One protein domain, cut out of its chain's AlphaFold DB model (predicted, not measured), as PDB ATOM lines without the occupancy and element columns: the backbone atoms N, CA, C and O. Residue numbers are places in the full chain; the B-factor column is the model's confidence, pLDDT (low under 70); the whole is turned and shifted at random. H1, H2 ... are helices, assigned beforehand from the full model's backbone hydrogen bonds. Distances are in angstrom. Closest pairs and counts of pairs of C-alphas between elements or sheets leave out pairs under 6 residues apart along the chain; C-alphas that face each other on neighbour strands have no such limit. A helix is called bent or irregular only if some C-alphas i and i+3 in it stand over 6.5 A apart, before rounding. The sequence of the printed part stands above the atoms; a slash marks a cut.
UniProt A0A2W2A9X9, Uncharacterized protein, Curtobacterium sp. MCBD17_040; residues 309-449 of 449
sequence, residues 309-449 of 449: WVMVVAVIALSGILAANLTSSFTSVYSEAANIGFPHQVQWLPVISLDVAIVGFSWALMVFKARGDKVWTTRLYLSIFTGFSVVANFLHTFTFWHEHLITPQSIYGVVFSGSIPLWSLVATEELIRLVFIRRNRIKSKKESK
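AT A GLANCE: This is residues 309 to 449 of the 449 residues of an uncharacterized protein of Curtobacterium sp. MCBD17_040 (UniProt A0A2W2A9X9). A loose, elongated up-and-down bundle, each helix running against the one before, is made of H1, H2, H3 and H4b, the longer arm of bent H4. Residues 440 to 449, of which 440 to 447 belong to H4, stick out from the body. The 141 printed residues, all helix in class, have four named helices; the radius of gyration of the C-alphas is 18.6 A, the spans 67 by 34 by 30 A.

HOW THE PARTS SIT: H4, residues 408 to 447, was assigned as one helix by its hydrogen bonds but is bent: C-alphas 418 and 421 are 6.9 A apart, and arms H4a, 408 to 418, and H4b, 421 to 447, stand at a steep tilt of 42 degrees. H3, residues 376 to 400, forms a hairpin with H4a, their closest C-alphas, Phe 394 and Gly 418, 4.6 A apart. Every O i to N i+4 pair is within hydrogen-bond range in H3 and H4a, 17 of 23 in H4b.

IN THESE COORDINATES: H1, residues 309 to 339, starts at C-alpha 309 (251.612, 212.552, 162.261) and spans 44.7 A; H2, residues 349 to 371, spans 32.4 A. H4b ends at C-alpha 447 (252.429, 194.836, 141.210).

THE WHOLE: The printed part has no cut; pLDDT is under 70 at 13 residues, among them 438 to 444.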
ATOM      1  N   TRP A 309     252.224 211.624 161.317       79.94
ATOM      2  CA  TRP A 309     251.612 212.552 162.261       79.94
ATOM      3  C   TRP A 309     250.081 212.418 162.325       79.94
ATOM      4  O   TRP A 309     249.545 212.468 163.421       79.94
ATOM      5  N   VAL A 310     249.383 212.181 161.205       74.25
ATOM      6  CA  VAL A 310     247.925 211.944 161.178       74.25
ATOM      7  C   VAL A 310     247.593 210.673 161.948       74.25
ATOM      8  O   VAL A 310     246.678 210.677 162.761       74.25
ATOM      9  N   MET A 311     248.373 209.605 161.754       73.44
ATOM     10  CA  MET A 311     248.205 208.358 162.505       73.44
ATOM     11  C   MET A 311     248.436 208.569 164.007       73.44
ATOM     12  O   MET A 311     247.640 208.111 164.817       73.44
ATOM     13  N   VAL A 312     249.492 209.295 164.388       77.94
ATOM     14  CA  VAL A 312     249.772 209.620 165.798       77.94
ATOM     15  C   VAL A 312     248.658 210.478 166.396       77.94
ATOM     16  O   VAL A 312     248.189 210.172 167.485       77.94
ATOM     17  N   VAL A 313     248.179 211.502 165.683       77.75
ATOM     18  CA  VAL A 313     247.055 212.340 166.127       77.75
ATOM     19  C   VAL A 313     245.778 211.518 166.259       77.75
ATOM     20  O   VAL A 313     245.075 211.679 167.247       77.75
ATOM     21  N   ALA A 314     245.494 210.606 165.328       71.31
ATOM     22  CA  ALA A 314     244.338 209.718 165.411       71.31
ATOM     23  C   ALA A 314     244.429 208.778 166.619       71.31
ATOM     24  O   ALA A 314     243.439 208.603 167.321       71.31
ATOM     25  N   VAL A 315     245.613 208.221 166.905       75.31
ATOM     26  CA  VAL A 315     245.847 207.396 168.100       75.31
ATOM     27  C   VAL A 315     245.681 208.223 169.372       75.31
ATOM     28  O   VAL A 315     244.969 207.790 170.264       75.31
ATOM     29  N   ILE A 316     246.265 209.423 169.451       78.62
ATOM     30  CA  ILE A 316     246.129 210.308 170.619       78.62
ATOM     31  C   ILE A 316     244.672 210.731 170.820       78.62
ATOM     32  O   ILE A 316     244.173 210.679 171.939       78.62
ATOM     33  N   ALA A 317     243.976 211.127 169.751       73.50
ATOM     34  CA  ALA A 317     242.568 211.500 169.806       73.50
ATOM     35  C   ALA A 317     241.704 210.315 170.250       73.50
ATOM     36  O   ALA A 317     240.861 210.473 171.127       73.50
ATOM     37  N   LEU A 318     241.962 209.119 169.711       71.81
ATOM     38  CA  LEU A 318     241.281 207.897 170.121       71.81
ATOM     39  C   LEU A 318     241.564 207.577 171.590       71.81
ATOM     40  O   LEU A 318     240.624 207.327 172.328       71.81
ATOM     41  N   SER A 319     242.819 207.645 172.039       72.69
ATOM     42  CA  SER A 319     243.192 207.461 173.446       72.69
ATOM     43  C   SER A 319     242.543 208.502 174.357       72.69
ATOM     44  O   SER A 319     242.132 208.154 175.455       72.69
ATOM     45  N   GLY A 320     242.410 209.752 173.908       77.94
ATOM     46  CA  GLY A 320     241.724 210.814 174.644       77.94
ATOM     47  C   GLY A 320     240.224 210.561 174.776       77.94
ATOM     48  O   GLY A 320     239.688 210.655 175.876       77.94
ATOM     49  N   ILE A 321     239.557 210.168 173.686       72.62
ATOM     50  CA  ILE A 321     238.144 209.751 173.702       72.62
ATOM     51  C   ILE A 321     237.971 208.532 174.607       72.62
ATOM     52  O   ILE A 321     237.049 208.488 175.418       72.62
ATOM     53  N   LEU A 322     238.881 207.563 174.506       72.25
ATOM     54  CA  LEU A 322     238.855 206.364 175.327       72.25
ATOM     55  C   LEU A 322     239.016 206.714 176.808       72.25
ATOM     56  O   LEU A 322     238.237 206.230 177.610       72.25
ATOM     57  N   ALA A 323     239.959 207.591 177.164       73.44
ATOM     58  CA  ALA A 323     240.181 208.047 178.535       73.44
ATOM     59  C   ALA A 323     238.999 208.860 179.087       73.44
ATOM     60  O   ALA A 323     238.639 208.706 180.254       73.44
ATOM     61  N   ALA A 324     238.363 209.693 178.259       73.00
ATOM     62  CA  ALA A 324     237.153 210.422 178.636       73.00
ATOM     63  C   ALA A 324     235.985 209.459 178.905       73.00
ATOM     64  O   ALA A 324     235.335 209.558 179.946       73.00
ATOM     65  N   ASN A 325     235.783 208.476 178.022       69.81
ATOM     66  CA  ASN A 325     234.800 207.410 178.218       69.81
ATOM     67  C   ASN A 325     235.118 206.577 179.465       69.81
ATOM     68  O   ASN A 325     234.211 206.276 180.234       69.81
ATOM     69  N   LEU A 326     236.398 206.276 179.703       70.44
ATOM     70  CA  LEU A 326     236.870 205.557 180.883       70.44
ATOM     71  C   LEU A 326     236.497 206.320 182.151       70.44
ATOM     72  O   LEU A 326     235.926 205.747 183.061       70.44
ATOM     73  N   THR A 327     236.753 207.628 182.180       72.69
ATOM     74  CA  THR A 327     236.470 208.487 183.338       72.69
ATOM     75  C   THR A 327     234.970 208.554 183.631       72.69
ATOM     76  O   THR A 327     234.569 208.438 184.787       72.69
ATOM     77  N   SER A 328     234.137 208.679 182.593       66.12
ATOM     78  CA  SER A 328     232.674 208.680 182.738       66.12
ATOM     79  C   SER A 328     232.115 207.311 183.150       66.12
ATOM     80  O   SER A 328     231.165 207.243 183.922       66.12
ATOM     81  N   SER A 329     232.699 206.219 182.651       67.81
ATOM     82  CA  SER A 329     232.340 204.841 183.022       67.81
ATOM     83  C   SER A 329     232.829 204.492 184.436       67.81
ATOM     84  O   SER A 329     232.208 203.714 185.162       67.81
ATOM     85  N   PHE A 330     233.925 205.115 184.874       72.25
ATOM     86  CA  PHE A 330     234.539 204.867 186.170       72.25
ATOM     87  C   PHE A 330     233.624 205.256 187.314       72.25
ATOM     88  O   PHE A 330     233.415 204.445 188.207       72.25
ATOM     89  N   THR A 331     233.013 206.439 187.271       74.25
ATOM     90  CA  THR A 331     232.051 206.850 188.306       74.25
ATOM     91  C   THR A 331     230.853 205.910 188.367       74.25
ATOM     92  O   THR A 331     230.314 205.676 189.446       74.25
ATOM     93  N   SER A 332     230.495 205.330 187.217       68.62
ATOM     94  CA  SER A 332     229.381 204.407 187.070       68.62
ATOM     95  C   SER A 332     229.575 203.083 187.766       68.62
ATOM     96  O   SER A 332     228.769 202.676 188.600       68.62
ATOM     97  N   VAL A 333     230.653 202.399 187.427       69.69
ATOM     98  CA  VAL A 333     230.900 201.058 187.945       69.69
ATOM     99  C   VAL A 333     231.468 201.126 189.364       69.69
ATOM    100  O   VAL A 333     231.244 200.212 190.154       69.69
ATOM    101  N   TYR A 334     232.145 202.222 189.720       77.62
ATOM    102  CA  TYR A 334     232.655 202.443 191.069       77.62
ATOM    103  C   TYR A 334     231.533 202.503 192.114       77.62
ATOM    104  O   TYR A 334     231.653 201.863 193.158       77.62
ATOM    105  N   SER A 335     230.418 203.193 191.819       75.62
ATOM    106  CA  SER A 335     229.265 203.215 192.731       75.62
ATOM    107  C   SER A 335     228.664 201.821 192.913       75.62
ATOM    108  O   SER A 335     228.351 201.427 194.034       75.62
ATOM    109  N   GLU A 336     228.596 201.023 191.845       73.62
ATOM    110  CA  GLU A 336     227.973 199.697 191.924       73.62
ATOM    111  C   GLU A 336     228.883 198.645 192.542       73.62
ATOM    112  O   GLU A 336     228.409 197.708 193.183       73.62
ATOM    113  N   ALA A 337     230.199 198.813 192.436       81.31
ATOM    114  CA  ALA A 337     231.136 197.961 193.148       81.31
ATOM    115  C   ALA A 337     230.963 198.088 194.674       81.31
ATOM    116  O   ALA A 337     231.113 197.092 195.386       81.31
ATOM    117  N   ALA A 338     230.569 199.266 195.177       83.94
ATOM    118  CA  ALA A 338     230.198 199.430 196.582       83.94
ATOM    119  C   ALA A 338     228.966 198.589 196.955       83.94
ATOM    120  O   ALA A 338     228.967 197.942 198.003       83.94
ATOM    121  N   ASN A 339     227.970 198.506 196.067       83.12
ATOM    122  CA  ASN A 339     226.753 197.712 196.279       83.12
ATOM    123  C   ASN A 339     227.019 196.196 196.312       83.12
ATOM    124  O   ASN A 339     226.297 195.456 196.976       83.12
ATOM    125  N   ILE A 340     228.076 195.722 195.646       85.81
ATOM    126  CA  ILE A 340     228.491 194.304 195.648       85.81
ATOM    127  C   ILE A 340     229.362 193.969 196.883       85.81
ATOM    128  O   ILE A 340     229.733 192.818 197.107       85.81
ATOM    129  N   GLY A 341     229.672 194.959 197.727       89.56
ATOM    130  CA  GLY A 341     230.486 194.774 198.928       89.56
ATOM    131  C   GLY A 341     231.990 194.745 198.655       89.56
ATOM    132  O   GLY A 341     232.754 194.256 199.489       89.56
ATOM    133  N   PHE A 342     232.446 195.267 197.510       86.56
ATOM    134  CA  PHE A 342     233.879 195.434 197.290       86.56
ATOM    135  C   PHE A 342     234.438 196.512 198.228       86.56
ATOM    136  O   PHE A 342     233.853 197.599 198.332       86.56
ATOM    137  N   PRO A 343     235.592 196.265 198.877       90.75
ATOM    138  CA  PRO A 343     236.255 197.290 199.666       90.75
ATOM    139  C   PRO A 343     236.608 198.493 198.782       90.75
ATOM    140  O   PRO A 343     236.979 198.334 197.619       90.75
ATOM    141  N   HIS A 344     236.510 199.704 199.334       87.62
ATOM    142  CA  HIS A 344     236.691 200.973 198.609       87.62
ATOM    143  C   HIS A 344     238.002 201.030 197.801       87.62
ATOM    144  O   HIS A 344     238.070 201.649 196.739       87.62
ATOM    145  N   GLN A 345     239.040 200.330 198.271       91.44
ATOM    146  CA  GLN A 345     240.350 200.232 197.630       91.44
ATOM    147  C   GLN A 345     240.357 199.421 196.324       91.44
ATOM    148  O   GLN A 345     241.297 199.575 195.551       91.44
ATOM    149  N   VAL A 346     239.360 198.565 196.062       90.81
ATOM    150  CA  VAL A 346     239.316 197.678 194.876       90.81
ATOM    151  C   VAL A 346     238.097 197.902 193.979       90.81
ATOM    152  O   VAL A 346     237.975 197.249 192.947       90.81
ATOM    153  N   GLN A 347     237.215 198.845 194.320       86.19
ATOM    154  CA  GLN A 347     236.013 199.173 193.533       86.19
ATOM    155  C   GLN A 347     236.323 199.647 192.102       86.19
ATOM    156  O   GLN A 347     235.482 199.549 191.216       86.19
ATOM    157  N   TRP A 348     237.548 200.110 191.849       82.06
ATOM    158  CA  TRP A 348     238.017 200.497 190.517       82.06
ATOM    159  C   TRP A 348     238.331 199.305 189.600       82.06
ATOM    160  O   TRP A 348     238.361 199.450 188.377       82.06
ATOM    161  N   LEU A 349     238.589 198.126 190.171       83.75
ATOM    162  CA  LEU A 349     239.122 196.978 189.441       83.75
ATOM    163  C   LEU A 349     238.148 196.434 188.378       83.75
ATOM    164  O   LEU A 349     238.598 196.202 187.252       83.75
ATOM    165  N   PRO A 350     236.834 196.286 188.655       80.81
ATOM    166  CA  PRO A 350     235.875 195.860 187.639       80.81
ATOM    167  C   PRO A 350     235.829 196.811 186.440       80.81
ATOM    168  O   PRO A 350     235.809 196.339 185.303       80.81
ATOM    169  N   VAL A 351     235.904 198.129 186.675       78.62
ATOM    170  CA  VAL A 351     235.894 199.145 185.607       78.62
ATOM    171  C   VAL A 351     237.072 198.931 184.665       78.62
ATOM    172  O   VAL A 351     236.899 198.716 183.467       78.62
ATOM    173  N   ILE A 352     238.280 198.905 185.236       80.12
ATOM    174  CA  ILE A 352     239.511 198.773 184.458       80.12
ATOM    175  C   ILE A 352     239.533 197.431 183.728       80.12
ATOM    176  O   ILE A 352     239.951 197.372 182.573       80.12
ATOM    177  N   SER A 353     239.043 196.358 184.356       83.31
ATOM    178  CA  SER A 353     238.988 195.041 183.719       83.31
ATOM    179  C   SER A 353     238.115 195.029 182.459       83.31
ATOM    180  O   SER A 353     238.499 194.422 181.457       83.31
ATOM    181  N   LEU A 354     236.983 195.737 182.481       83.50
ATOM    182  CA  LEU A 354     236.045 195.796 181.365       83.50
ATOM    183  C   LEU A 354     236.638 196.602 180.204       83.50
ATOM    184  O   LEU A 354     236.631 196.142 179.060       83.50
ATOM    185  N   ASP A 355     237.235 197.755 180.493       82.69
ATOM    186  CA  ASP A 355     237.818 198.611 179.458       82.69
ATOM    187  C   ASP A 355     239.069 197.993 178.828       82.69
ATOM    188  O   ASP A 355     239.220 197.989 177.602       82.69
ATOM    189  N   VAL A 356     239.942 197.390 179.641       80.81
ATOM    190  CA  VAL A 356     241.108 196.647 179.141       80.81
ATOM    191  C   VAL A 356     240.662 195.473 178.270       80.81
ATOM    192  O   VAL A 356     241.298 195.209 177.247       80.81
ATOM    193  N   ALA A 357     239.553 194.804 178.604       85.81
ATOM    194  CA  ALA A 357     238.989 193.763 177.752       85.81
ATOM    195  C   ALA A 357     238.546 194.329 176.394       85.81
ATOM    196  O   ALA A 357     238.949 193.792 175.362       85.81
ATOM    197  N   ILE A 358     237.794 195.435 176.354       84.94
ATOM    198  CA  ILE A 358     237.353 196.064 175.092       84.94
ATOM    199  C   ILE A 358     238.550 196.485 174.229       84.94
ATOM    200  O   ILE A 358     238.568 196.208 173.025       84.94
ATOM    201  N   VAL A 359     239.572 197.104 174.825       83.25
ATOM    202  CA  VAL A 359     240.808 197.486 174.120       83.25
ATOM    203  C   VAL A 359     241.545 196.253 173.607       83.25
ATOM    204  O   VAL A 359     241.943 196.210 172.440       83.25
ATOM    205  N   GLY A 360     241.686 195.224 174.444       84.88
ATOM    206  CA  GLY A 360     242.349 193.972 174.091       84.88
ATOM    207  C   GLY A 360     241.649 193.243 172.946       84.88
ATOM    208  O   GLY A 360     242.303 192.828 171.989       84.88
ATOM    209  N   PHE A 361     240.317 193.144 172.985       88.50
ATOM    210  CA  PHE A 361     239.532 192.532 171.911       88.50
ATOM    211  C   PHE A 361     239.548 193.369 170.632       88.50
ATOM    212  O   PHE A 361     239.671 192.798 169.549       88.50
ATOM    213  N   SER A 362     239.507 194.699 170.733       86.19
ATOM    214  CA  SER A 362     239.656 195.602 169.582       86.19
ATOM    215  C   SER A 362     241.018 195.429 168.902       86.19
ATOM    216  O   SER A 362     241.099 195.289 167.677       86.19
ATOM    217  N   TRP A 363     242.092 195.353 169.693       85.31
ATOM    218  CA  TRP A 363     243.443 195.087 169.199       85.31
ATOM    219  C   TRP A 363     243.555 193.701 168.558       85.31
ATOM    220  O   TRP A 363     244.066 193.564 167.446       85.31
ATOM    221  N   ALA A 364     243.034 192.665 169.218       86.31
ATOM    222  CA  ALA A 364     243.014 191.308 168.678       86.31
ATOM    223  C   ALA A 364     242.262 191.246 167.340       86.31
ATOM    224  O   ALA A 364     242.737 190.623 166.391       86.31
ATOM    225  N   LEU A 365     241.132 191.948 167.228       88.31
ATOM    226  CA  LEU A 365     240.338 192.029 166.004       88.31
ATOM    227  C   LEU A 365     241.126 192.687 164.868       88.31
ATOM    228  O   LEU A 365     241.099 192.192 163.739       88.31
ATOM    229  N   MET A 366     241.882 193.746 165.163       84.44
ATOM    230  CA  MET A 366     242.801 194.363 164.207       84.44
ATOM    231  C   MET A 366     243.881 193.371 163.746       84.44
ATOM    232  O   MET A 366     244.107 193.226 162.544       84.44
ATOM    233  N   VAL A 367     244.520 192.648 164.669       83.00
ATOM    234  CA  VAL A 367     245.580 191.677 164.343       83.00
ATOM    235  C   VAL A 367     245.049 190.508 163.508       83.00
ATOM    236  O   VAL A 367     245.646 190.176 162.485       83.00
ATOM    237  N   PHE A 368     243.925 189.903 163.893       86.62
ATOM    238  CA  PHE A 368     243.327 188.791 163.148       86.62
ATOM    239  C   PHE A 368     242.860 189.224 161.758       86.62
ATOM    240  O   PHE A 368     243.130 188.534 160.774       86.62
ATOM    241  N   LYS A 369     242.266 190.418 161.636       84.25
ATOM    242  CA  LYS A 369     241.882 190.974 160.332       84.25
ATOM    243  C   LYS A 369     243.100 191.250 159.448       84.25
ATOM    244  O   LYS A 369     243.044 191.003 158.247       84.25
ATOM    245  N   ALA A 370     244.221 191.684 160.030       83.12
ATOM    246  CA  ALA A 370     245.479 191.854 159.301       83.12
ATOM    247  C   ALA A 370     246.071 190.528 158.788       83.12
ATOM    248  O   ALA A 370     246.778 190.537 157.779       83.12
ATOM    249  N   ARG A 371     245.798 189.412 159.475       87.31
ATOM    250  CA  ARG A 371     246.229 188.055 159.093       87.31
ATOM    251  C   ARG A 371     245.277 187.362 158.117       87.31
ATOM    252  O   ARG A 371     245.671 186.378 157.504       87.31
ATOM    253  N   GLY A 372     244.063 187.887 157.943       88.25
ATOM    254  CA  GLY A 372     243.007 187.225 157.176       88.25
ATOM    255  C   GLY A 372     242.328 186.082 157.939       88.25
ATOM    256  O   GLY A 372     241.649 185.263 157.324       88.25
ATOM    257  N   ASP A 373     242.497 186.022 159.264       93.56
ATOM    258  CA  ASP A 373     241.863 185.013 160.112       93.56
ATOM    259  C   ASP A 373     240.365 185.314 160.301       93.56
ATOM    260  O   ASP A 373     239.910 186.461 160.227       93.56
ATOM    261  N   LYS A 374     239.568 184.276 160.589       92.06
ATOM    262  CA  LYS A 374     238.130 184.424 160.854       92.06
ATOM    263  C   LYS A 374     237.917 185.159 162.186       92.06
ATOM    264  O   LYS A 374     238.151 184.607 163.253       92.06
ATOM    265  N   VAL A 375     237.422 186.398 162.127       94.31
ATOM    266  CA  VAL A 375     237.259 187.295 163.296       94.31
ATOM    267  C   VAL A 375     235.916 187.178 164.026       94.31
ATOM    268  O   VAL A 375     235.624 187.983 164.908       94.31
ATOM    269  N   TRP A 376     235.062 186.224 163.651       94.94
ATOM    270  CA  TRP A 376     233.683 186.164 164.154       94.94
ATOM    271  C   TRP A 376     233.619 185.998 165.678       94.94
ATOM    272  O   TRP A 376     232.911 186.740 166.350       94.94
ATOM    273  N   THR A 377     234.434 185.103 166.236       94.06
ATOM    274  CA  THR A 377     234.492 184.873 167.684       94.06
ATOM    275  C   THR A 377     234.971 186.115 168.439       94.06
ATOM    276  O   THR A 377     234.404 186.479 169.464       94.06
ATOM    277  N   THR A 378     235.974 186.824 167.913       91.88
ATOM    278  CA  THR A 378     236.466 188.076 168.511       91.88
ATOM    279  C   THR A 378     235.407 189.173 168.472       91.88
ATOM    280  O   THR A 378     235.247 189.894 169.452       91.88
ATOM    281  N   ARG A 379     234.647 189.275 167.373       93.12
ATOM    282  CA  ARG A 379     233.500 190.189 167.262       93.12
ATOM    283  C   ARG A 379     232.430 189.869 168.296       93.12
ATOM    284  O   ARG A 379     231.944 190.784 168.943       93.12
ATOM    285  N   LEU A 380     232.104 188.591 168.481       94.50
ATOM    286  CA  LEU A 380     231.120 188.168 169.474       94.50
ATOM    287  C   LEU A 380     231.536 188.582 170.891       94.50
ATOM    288  O   LEU A 380     230.742 189.202 171.593       94.50
ATOM    289  N   TYR A 381     232.780 188.301 171.294       92.62
ATOM    290  CA  TYR A 381     233.275 188.724 172.608       92.62
ATOM    291  C   TYR A 381     233.261 190.245 172.760       92.62
ATOM    292  O   TYR A 381     232.761 190.745 173.764       92.62
ATOM    293  N   LEU A 382     233.725 190.983 171.749       91.38
ATOM    294  CA  LEU A 382     233.693 192.445 171.765       91.38
ATOM    295  C   LEU A 382     232.263 192.979 171.953       91.38
ATOM    296  O   LEU A 382     232.050 193.868 172.777       91.38
ATOM    297  N   SER A 383     231.278 192.405 171.256       91.88
ATOM    298  CA  SER A 383     229.864 192.765 171.410       91.88
ATOM    299  C   SER A 383     229.328 192.451 172.807       91.88
ATOM    300  O   SER A 383     228.599 193.266 173.364       91.88
ATOM    301  N   ILE A 384     229.704 191.312 173.398       94.31
ATOM    302  CA  ILE A 384     229.295 190.936 174.762       94.31
ATOM    303  C   ILE A 384     229.847 191.935 175.788       94.31
ATOM    304  O   ILE A 384     229.083 192.475 176.586       94.31
ATOM    305  N   PHE A 385     231.150 192.233 175.747       89.94
ATOM    306  CA  PHE A 385     231.768 193.194 176.671       89.94
ATOM    307  C   PHE A 385     231.224 194.611 176.486       89.94
ATOM    308  O   PHE A 385     230.966 195.310 177.465       89.94
ATOM    309  N   THR A 386     230.963 195.013 175.243       90.94
ATOM    310  CA  THR A 386     230.301 196.293 174.958       90.94
ATOM    311  C   THR A 386     228.877 196.307 175.513       90.94
ATOM    312  O   THR A 386     228.476 197.291 176.120       90.94
ATOM    313  N   GLY A 387     228.130 195.205 175.393       93.31
ATOM    314  CA  GLY A 387     226.799 195.060 175.986       93.31
ATOM    315  C   GLY A 387     226.808 195.233 177.506       93.31
ATOM    316  O   GLY A 387     225.979 195.969 178.038       93.31
ATOM    317  N   PHE A 388     227.782 194.641 178.203       90.56
ATOM    318  CA  PHE A 388     227.957 194.870 179.641       90.56
ATOM    319  C   PHE A 388     228.257 196.339 179.962       90.56
ATOM    320  O   PHE A 388     227.669 196.884 180.895       90.56
ATOM    321  N   SER A 389     229.099 197.002 179.163       88.62
ATOM    322  CA  SER A 389     229.373 198.439 179.307       88.62
ATOM    323  C   SER A 389     228.110 199.293 179.129       88.62
ATOM    324  O   SER A 389     227.872 200.212 179.913       88.62
ATOM    325  N   VAL A 390     227.265 198.977 178.141       92.12
ATOM    326  CA  VAL A 390     225.986 199.673 177.907       92.12
ATOM    327  C   VAL A 390     225.068 199.548 179.119       92.12
ATOM    328  O   VAL A 390     224.539 200.554 179.587       92.12
ATOM    329  N   VAL A 391     224.898 198.333 179.652       91.75
ATOM    330  CA  VAL A 391     224.033 198.086 180.816       91.75
ATOM    331  C   VAL A 391     224.563 198.804 182.057       91.75
ATOM    332  O   VAL A 391     223.777 199.419 182.772       91.75
ATOM    333  N   ALA A 392     225.878 198.788 182.289       86.56
ATOM    334  CA  ALA A 392     226.490 199.496 183.411       86.56
ATOM    335  C   ALA A 392     226.253 201.016 183.341       86.56
ATOM    336  O   ALA A 392     225.752 201.607 184.299       86.56
ATOM    337  N   ASN A 393     226.521 201.635 182.184       88.44
ATOM    338  CA  ASN A 393     226.308 203.073 181.974       88.44
ATOM    339  C   ASN A 393     224.827 203.465 182.087       88.44
ATOM    340  O   ASN A 393     224.489 204.497 182.679       88.44
ATOM    341  N   PHE A 394     223.935 202.622 181.557       92.25
ATOM    342  CA  PHE A 394     222.491 202.786 181.693       92.25
ATOM    343  C   PHE A 394     222.071 202.767 183.166       92.25
ATOM    344  O   PHE A 394     221.427 203.710 183.619       92.25
ATOM    345  N   LEU A 395     222.459 201.726 183.913       89.94
ATOM    346  CA  LEU A 395     222.073 201.553 185.314       89.94
ATOM    347  C   LEU A 395     222.605 202.678 186.191       89.94
ATOM    348  O   LEU A 395     221.843 203.221 186.976       89.94
ATOM    349  N   HIS A 396     223.857 203.097 186.016       85.62
ATOM    350  CA  HIS A 396     224.384 204.214 186.796       85.62
ATOM    351  C   HIS A 396     223.670 205.529 186.522       85.62
ATOM    352  O   HIS A 396     223.375 206.294 187.435       85.62
ATOM    353  N   THR A 397     223.385 205.814 185.254       88.31
ATOM    354  CA  THR A 397     222.660 207.045 184.939       88.31
ATOM    355  C   THR A 397     221.232 206.955 185.477       88.31
ATOM    356  O   THR A 397     220.698 207.938 185.975       88.31
ATOM    357  N   PHE A 398     220.622 205.772 185.439       92.88
ATOM    358  CA  PHE A 398     219.303 205.524 186.013       92.88
ATOM    359  C   PHE A 398     219.283 205.706 187.539       92.88
ATOM    360  O   PHE A 398     218.389 206.381 188.054       92.88
ATOM    361  N   THR A 399     220.286 205.194 188.259       88.12
ATOM    362  CA  THR A 399     220.410 205.372 189.715       88.12
ATOM    363  C   THR A 399     220.747 206.812 190.094       88.12
ATOM    364  O   THR A 399     220.210 207.315 191.077       88.12
ATOM    365  N   PHE A 400     221.530 207.532 189.282       89.44
ATOM    366  CA  PHE A 400     221.764 208.974 189.453       89.44
ATOM    367  C   PHE A 400     220.453 209.780 189.444       89.44
ATOM    368  O   PHE A 400     220.275 210.715 190.225       89.44
ATOM    369  N   TRP A 401     219.490 209.381 188.612       92.94
ATOM    370  CA  TRP A 401     218.147 209.969 188.581       92.94
ATOM    371  C   TRP A 401     217.193 209.393 189.639       92.94
ATOM    372  O   TRP A 401     215.984 209.587 189.526       92.94
ATOM    373  N   HIS A 402     217.714 208.715 190.667       92.75
ATOM    374  CA  HIS A 402     216.935 208.088 191.740       92.75
ATOM    375  C   HIS A 402     215.836 207.167 191.194       92.75
ATOM    376  O   HIS A 402     214.723 207.145 191.709       92.75
ATOM    377  N   GLU A 403     216.122 206.460 190.097       91.44
ATOM    378  CA  GLU A 403     215.176 205.548 189.440       91.44
ATOM    379  C   GLU A 403     213.925 206.250 188.860       91.44
ATOM    380  O   GLU A 403     212.959 205.609 188.436       91.44
ATOM    381  N   HIS A 404     213.932 207.586 188.780       93.62
ATOM    382  CA  HIS A 404     212.817 208.390 188.291       93.62
ATOM    383  C   HIS A 404     213.026 208.842 186.836       93.62
ATOM    384  O   HIS A 404     213.633 209.872 186.535       93.62
ATOM    385  N   LEU A 405     212.410 208.115 185.902       95.31
ATOM    386  CA  LEU A 405     212.362 208.460 184.469       95.31
ATOM    387  C   LEU A 405     211.198 209.398 184.102       95.31
ATOM    388  O   LEU A 405     210.665 209.346 182.996       95.31
ATOM    389  N   ILE A 406     210.757 210.226 185.052       96.50
ATOM    390  CA  ILE A 406     209.560 211.070 184.899       96.50
ATOM    391  C   ILE A 406     209.865 212.303 184.045       96.50
ATOM    392  O   ILE A 406     209.007 212.788 183.306       96.50
ATOM    393  N   THR A 407     211.084 212.830 184.146       95.88
ATOM    394  CA  THR A 407     211.481 214.030 183.417       95.88
ATOM    395  C   THR A 407     212.064 213.649 182.052       95.88
ATOM    396  O   THR A 407     212.830 212.690 181.947       95.88
ATOM    397  N   PRO A 408     211.767 214.403 180.977       96.12
ATOM    398  CA  PRO A 408     212.397 214.172 179.679       96.12
ATOM    399  C   PRO A 408     213.929 214.176 179.764       96.12
ATOM    400  O   PRO A 408     214.593 213.395 179.088       96.12
ATOM    401  N   GLN A 409     214.499 215.015 180.636       93.75
ATOM    402  CA  GLN A 409     215.939 215.096 180.870       93.75
ATOM    403  C   GLN A 409     216.537 213.774 181.371       93.75
ATOM    404  O   GLN A 409     217.612 213.402 180.905       93.75
ATOM    405  N   SER A 410     215.864 213.052 182.277       94.94
ATOM    406  CA  SER A 410     216.395 211.784 182.790       94.94
ATOM    407  C   SER A 410     216.354 210.683 181.735       94.94
ATOM    408  O   SER A 410     217.331 209.951 181.581       94.94
ATOM    409  N   ILE A 411     215.299 210.638 180.917       96.25
ATOM    410  CA  ILE A 411     215.215 209.727 179.767       96.25
ATOM    411  C   ILE A 411     216.364 209.996 178.788       96.25
ATOM    412  O   ILE A 411     217.079 209.065 178.412       96.25
ATOM    413  N   TYR A 412     216.580 211.259 178.401       95.50
ATOM    414  CA  TYR A 412     217.677 211.614 177.497       95.50
ATOM    415  C   TYR A 412     219.041 211.285 178.096       95.50
ATOM    416  O   TYR A 412     219.876 210.729 177.391       95.50
ATOM    417  N   GLY A 413     219.262 211.572 179.381       91.62
ATOM    418  CA  GLY A 413     220.518 211.256 180.059       91.62
ATOM    419  C   GLY A 413     220.828 209.761 180.032       91.62
ATOM    420  O   GLY A 413     221.924 209.366 179.639       91.62
ATOM    421  N   VAL A 414     219.849 208.925 180.382       94.88
ATOM    422  CA  VAL A 414     220.010 207.465 180.434       94.88
ATOM    423  C   VAL A 414     220.235 206.868 179.043       94.88
ATOM    424  O   VAL A 414     221.161 206.076 178.858       94.88
ATOM    425  N   VAL A 415     219.439 207.270 178.044       95.81
ATOM    426  CA  VAL A 415     219.600 206.798 176.656       95.81
ATOM    427  C   VAL A 415     220.939 207.249 176.080       95.81
ATOM    428  O   VAL A 415     221.643 206.453 175.458       95.81
ATOM    429  N   PHE A 416     221.312 208.512 176.300       93.31
ATOM    430  CA  PHE A 416     222.569 209.056 175.805       93.31
ATOM    431  C   PHE A 416     223.759 208.319 176.422       93.31
ATOM    432  O   PHE A 416     224.590 207.806 175.675       93.31
ATOM    433  N   SER A 417     223.788 208.171 177.748       91.19
ATOM    434  CA  SER A 417     224.861 207.470 178.462       91.19
ATOM    435  C   SER A 417     224.990 206.008 178.029       91.19
ATOM    436  O   SER A 417     226.072 205.564 177.644       91.19
ATOM    437  N   GLY A 418     223.872 205.277 177.949       92.19
ATOM    438  CA  GLY A 418     223.866 203.897 177.454       92.19
ATOM    439  C   GLY A 418     224.311 203.767 175.991       92.19
ATOM    440  O   GLY A 418     224.841 202.732 175.601       92.19
ATOM    441  N   SER A 419     224.146 204.806 175.169       93.12
ATOM    442  CA  SER A 419     224.573 204.765 173.766       93.12
ATOM    443  C   SER A 419     226.084 204.936 173.579       93.12
ATOM    444  O   SER A 419     226.618 204.426 172.595       93.12
ATOM    445  N   ILE A 420     226.794 205.605 174.499       88.75
ATOM    446  CA  ILE A 420     228.222 205.958 174.350       88.75
ATOM    447  C   ILE A 420     229.100 204.745 173.977       88.75
ATOM    448  O   ILE A 420     229.858 204.849 173.003       88.75
ATOM    449  N   PRO A 421     228.990 203.577 174.643       87.06
ATOM    450  CA  PRO A 421     229.782 202.404 174.271       87.06
ATOM    451  C   PRO A 421     229.485 201.896 172.851       87.06
ATOM    452  O   PRO A 421     230.393 201.435 172.159       87.06
ATOM    453  N   LEU A 422     228.240 202.029 172.378       91.69
ATOM    454  CA  LEU A 422     227.855 201.643 171.016       91.69
ATOM    455  C   LEU A 422     228.506 202.557 169.974       91.69
ATOM    456  O   LEU A 422     229.077 202.064 169.002       91.69
ATOM    457  N   TRP A 423     228.480 203.876 170.193       89.69
ATOM    458  CA  TRP A 423     229.157 204.837 169.313       89.69
ATOM    459  C   TRP A 423     230.664 204.579 169.252       89.69
ATOM    460  O   TRP A 423     231.255 204.635 168.175       89.69
ATOM    461  N   SER A 424     231.277 204.235 170.388       84.19
ATOM    462  CA  SER A 424     232.693 203.862 170.466       84.19
ATOM    463  C   SER A 424     233.011 202.604 169.643       84.19
ATOM    464  O   SER A 424     233.997 202.575 168.898       84.19
ATOM    465  N   LEU A 425     232.150 201.581 169.700       87.25
ATOM    466  CA  LEU A 425     232.301 200.361 168.898       87.25
ATOM    467  C   LEU A 425     232.194 200.655 167.396       87.25
ATOM    468  O   LEU A 425     233.044 200.206 166.626       87.25
ATOM    469  N   VAL A 426     231.203 201.451 166.983       90.00
ATOM    470  CA  VAL A 426     231.030 201.862 165.576       90.00
ATOM    471  C   VAL A 426     232.235 202.667 165.089       90.00
ATOM    472  O   VAL A 426     232.786 202.374 164.027       90.00
ATOM    473  N   ALA A 427     232.703 203.634 165.882       84.88
ATOM    474  CA  ALA A 427     233.887 204.428 165.557       84.88
ATOM    475  C   ALA A 427     235.138 203.551 165.399       84.88
ATOM    476  O   ALA A 427     235.932 203.753 164.480       84.88
ATOM    477  N   THR A 428     235.290 202.539 166.255       83.00
ATOM    478  CA  THR A 428     236.392 201.575 166.174       83.00
ATOM    479  C   THR A 428     236.303 200.731 164.900       83.00
ATOM    480  O   THR A 428     237.319 200.516 164.237       83.00
ATOM    481  N   GLU A 429     235.108 200.286 164.500       86.25
ATOM    482  CA  GLU A 429     234.936 199.528 163.256       86.25
ATOM    483  C   GLU A 429     235.275 200.365 162.016       86.25
ATOM    484  O   GLU A 429     235.986 199.883 161.125       86.25
ATOM    485  N   GLU A 430     234.828 201.617 161.967       87.88
ATOM    486  CA  GLU A 430     235.140 202.532 160.865       87.88
ATOM    487  C   GLU A 430     236.636 202.865 160.808       87.88
ATOM    488  O   GLU A 430     237.243 202.831 159.734       87.88
ATOM    489  N   LEU A 431     237.283 203.062 161.958       80.62
ATOM    490  CA  LEU A 431     238.732 203.256 162.028       80.62
ATOM    491  C   LEU A 431     239.488 202.028 161.498       80.62
ATOM    492  O   LEU A 431     240.420 202.156 160.703       80.62
ATOM    493  N   ILE A 432     239.041 200.824 161.856       80.25
ATOM    494  CA  ILE A 432     239.588 199.568 161.328       80.25
ATOM    495  C   ILE A 432     239.390 199.486 159.806       80.25
ATOM    496  O   ILE A 432     240.323 199.126 159.084       80.25
ATOM    497  N   ARG A 433     238.205 199.819 159.280       81.94
ATOM    498  CA  ARG A 433     237.938 199.827 157.827       81.94
ATOM    499  C   ARG A 433     238.861 200.799 157.095       81.94
ATOM    500  O   ARG A 433     239.482 200.401 156.107       81.94
ATOM    501  N   LEU A 434     239.021 202.015 157.614       77.88
ATOM    502  CA  LEU A 434     239.910 203.036 157.053       77.88
ATOM    503  C   LEU A 434     241.369 202.568 157.000       77.88
ATOM    504  O   LEU A 434     242.036 202.740 155.977       77.88
ATOM    505  N   VAL A 435     241.853 201.915 158.060       76.56
ATOM    506  CA  VAL A 435     243.230 201.400 158.124       76.56
ATOM    507  C   VAL A 435     243.459 200.261 157.118       76.56
ATOM    508  O   VAL A 435     244.502 200.217 156.458       76.56
ATOM    509  N   PHE A 436     242.500 199.344 156.943       73.62
ATOM    510  CA  PHE A 436     242.698 198.155 156.099       73.62
ATOM    511  C   PHE A 436     242.413 198.359 154.605       73.62
ATOM    512  O   PHE A 436     243.173 197.834 153.786       73.62
ATOM    513  N   ILE A 437     241.392 199.137 154.219       74.50
ATOM    514  CA  ILE A 437     241.069 199.402 152.798       74.50
ATOM    515  C   ILE A 437     242.284 199.996 152.069       74.50
ATOM    516  O   ILE A 437     242.577 199.669 150.915       74.50
ATOM    517  N   ARG A 438     243.054 200.829 152.768       61.72
ATOM    518  CA  ARG A 438     244.220 201.510 152.210       61.72
ATOM    519  C   ARG A 438     245.394 200.573 151.917       61.72
ATOM    520  O   ARG A 438     246.033 200.707 150.870       61.72
ATOM    521  N   ARG A 439     245.669 199.595 152.788       62.91
ATOM    522  CA  ARG A 439     246.821 198.682 152.637       62.91
ATOM    523  C   ARG A 439     246.741 197.857 151.350       62.91
ATOM    524  O   ARG A 439     247.769 197.623 150.714       62.91
ATOM    525  N   ASN A 440     245.537 197.476 150.928       62.94
ATOM    526  CA  ASN A 440     245.334 196.720 149.690       62.94
ATOM    527  C   ASN A 440     245.611 197.564 148.433       62.94
ATOM    528  O   ASN A 440     246.151 197.050 147.457       62.94
ATOM    529  N   ARG A 441     245.352 198.879 148.477       66.62
ATOM    530  CA  ARG A 441     245.591 199.799 147.350       66.62
ATOM    531  C   ARG A 441     247.077 200.061 147.077       66.62
ATOM    532  O   ARG A 441     247.457 200.358 145.949       66.62
ATOM    533  N   ILE A 442     247.925 199.970 148.104       65.00
ATOM    534  CA  ILE A 442     249.381 200.145 147.965       65.00
ATOM    535  C   ILE A 442     250.016 198.909 147.317       65.00
ATOM    536  O   ILE A 442     250.935 199.051 146.511       65.00
ATOM    537  N   LYS A 443     249.514 197.707 147.636       63.84
ATOM    538  CA  LYS A 443     250.005 196.459 147.036       63.84
ATOM    539  C   LYS A 443     249.743 196.409 145.530       63.84
ATOM    540  O   LYS A 443     250.686 196.191 144.778       63.84
ATOM    541  N   SER A 444     248.530 196.746 145.080       68.38
ATOM    542  CA  SER A 444     248.204 196.722 143.644       68.38
ATOM    543  C   SER A 444     249.035 197.701 142.806       68.38
ATOM    544  O   SER A 444     249.394 197.393 141.675       68.38
ATOM    545  N   LYS A 445     249.427 198.858 143.365       72.06
ATOM    546  CA  LYS A 445     250.334 199.808 142.691       72.06
ATOM    547  C   LYS A 445     251.778 199.316 142.558       72.06
ATOM    548  O   LYS A 445     252.490 199.818 141.694       72.06
ATOM    549  N   LYS A 446     252.236 198.416 143.435       73.06
ATOM    550  CA  LYS A 446     253.577 197.820 143.330       73.06
ATOM    551  C   LYS A 446     253.621 196.671 142.334       73.06
ATOM    552  O   LYS A 446     254.661 196.476 141.736       73.06
ATOM    553  N   GLU A 447     252.519 195.951 142.160       77.69
ATOM    554  CA  GLU A 447     252.429 194.836 141.210       77.69
ATOM    555  C   GLU A 447     252.181 195.301 139.764       77.69
ATOM    556  O   GLU A 447     252.417 194.544 138.832       77.69
ATOM    557  N   SER A 448     251.733 196.548 139.557       76.88
ATOM    558  CA  SER A 448     251.556 197.131 138.216       76.88
ATOM    559  C   SER A 448     252.795 197.867 137.674       76.88
ATOM    560  O   SER A 448     252.687 198.549 136.652       76.88
ATOM    561  N   LYS A 449     253.918 197.835 138.392       62.47
ATOM    562  CA  LYS A 449     255.207 198.415 137.993       62.47
ATOM    563  C   LYS A 449     256.223 197.300 137.881       62.47
ATOM    564  O   LYS A 449     257.050 197.405 136.954       62.47
TER     565      LYS A 449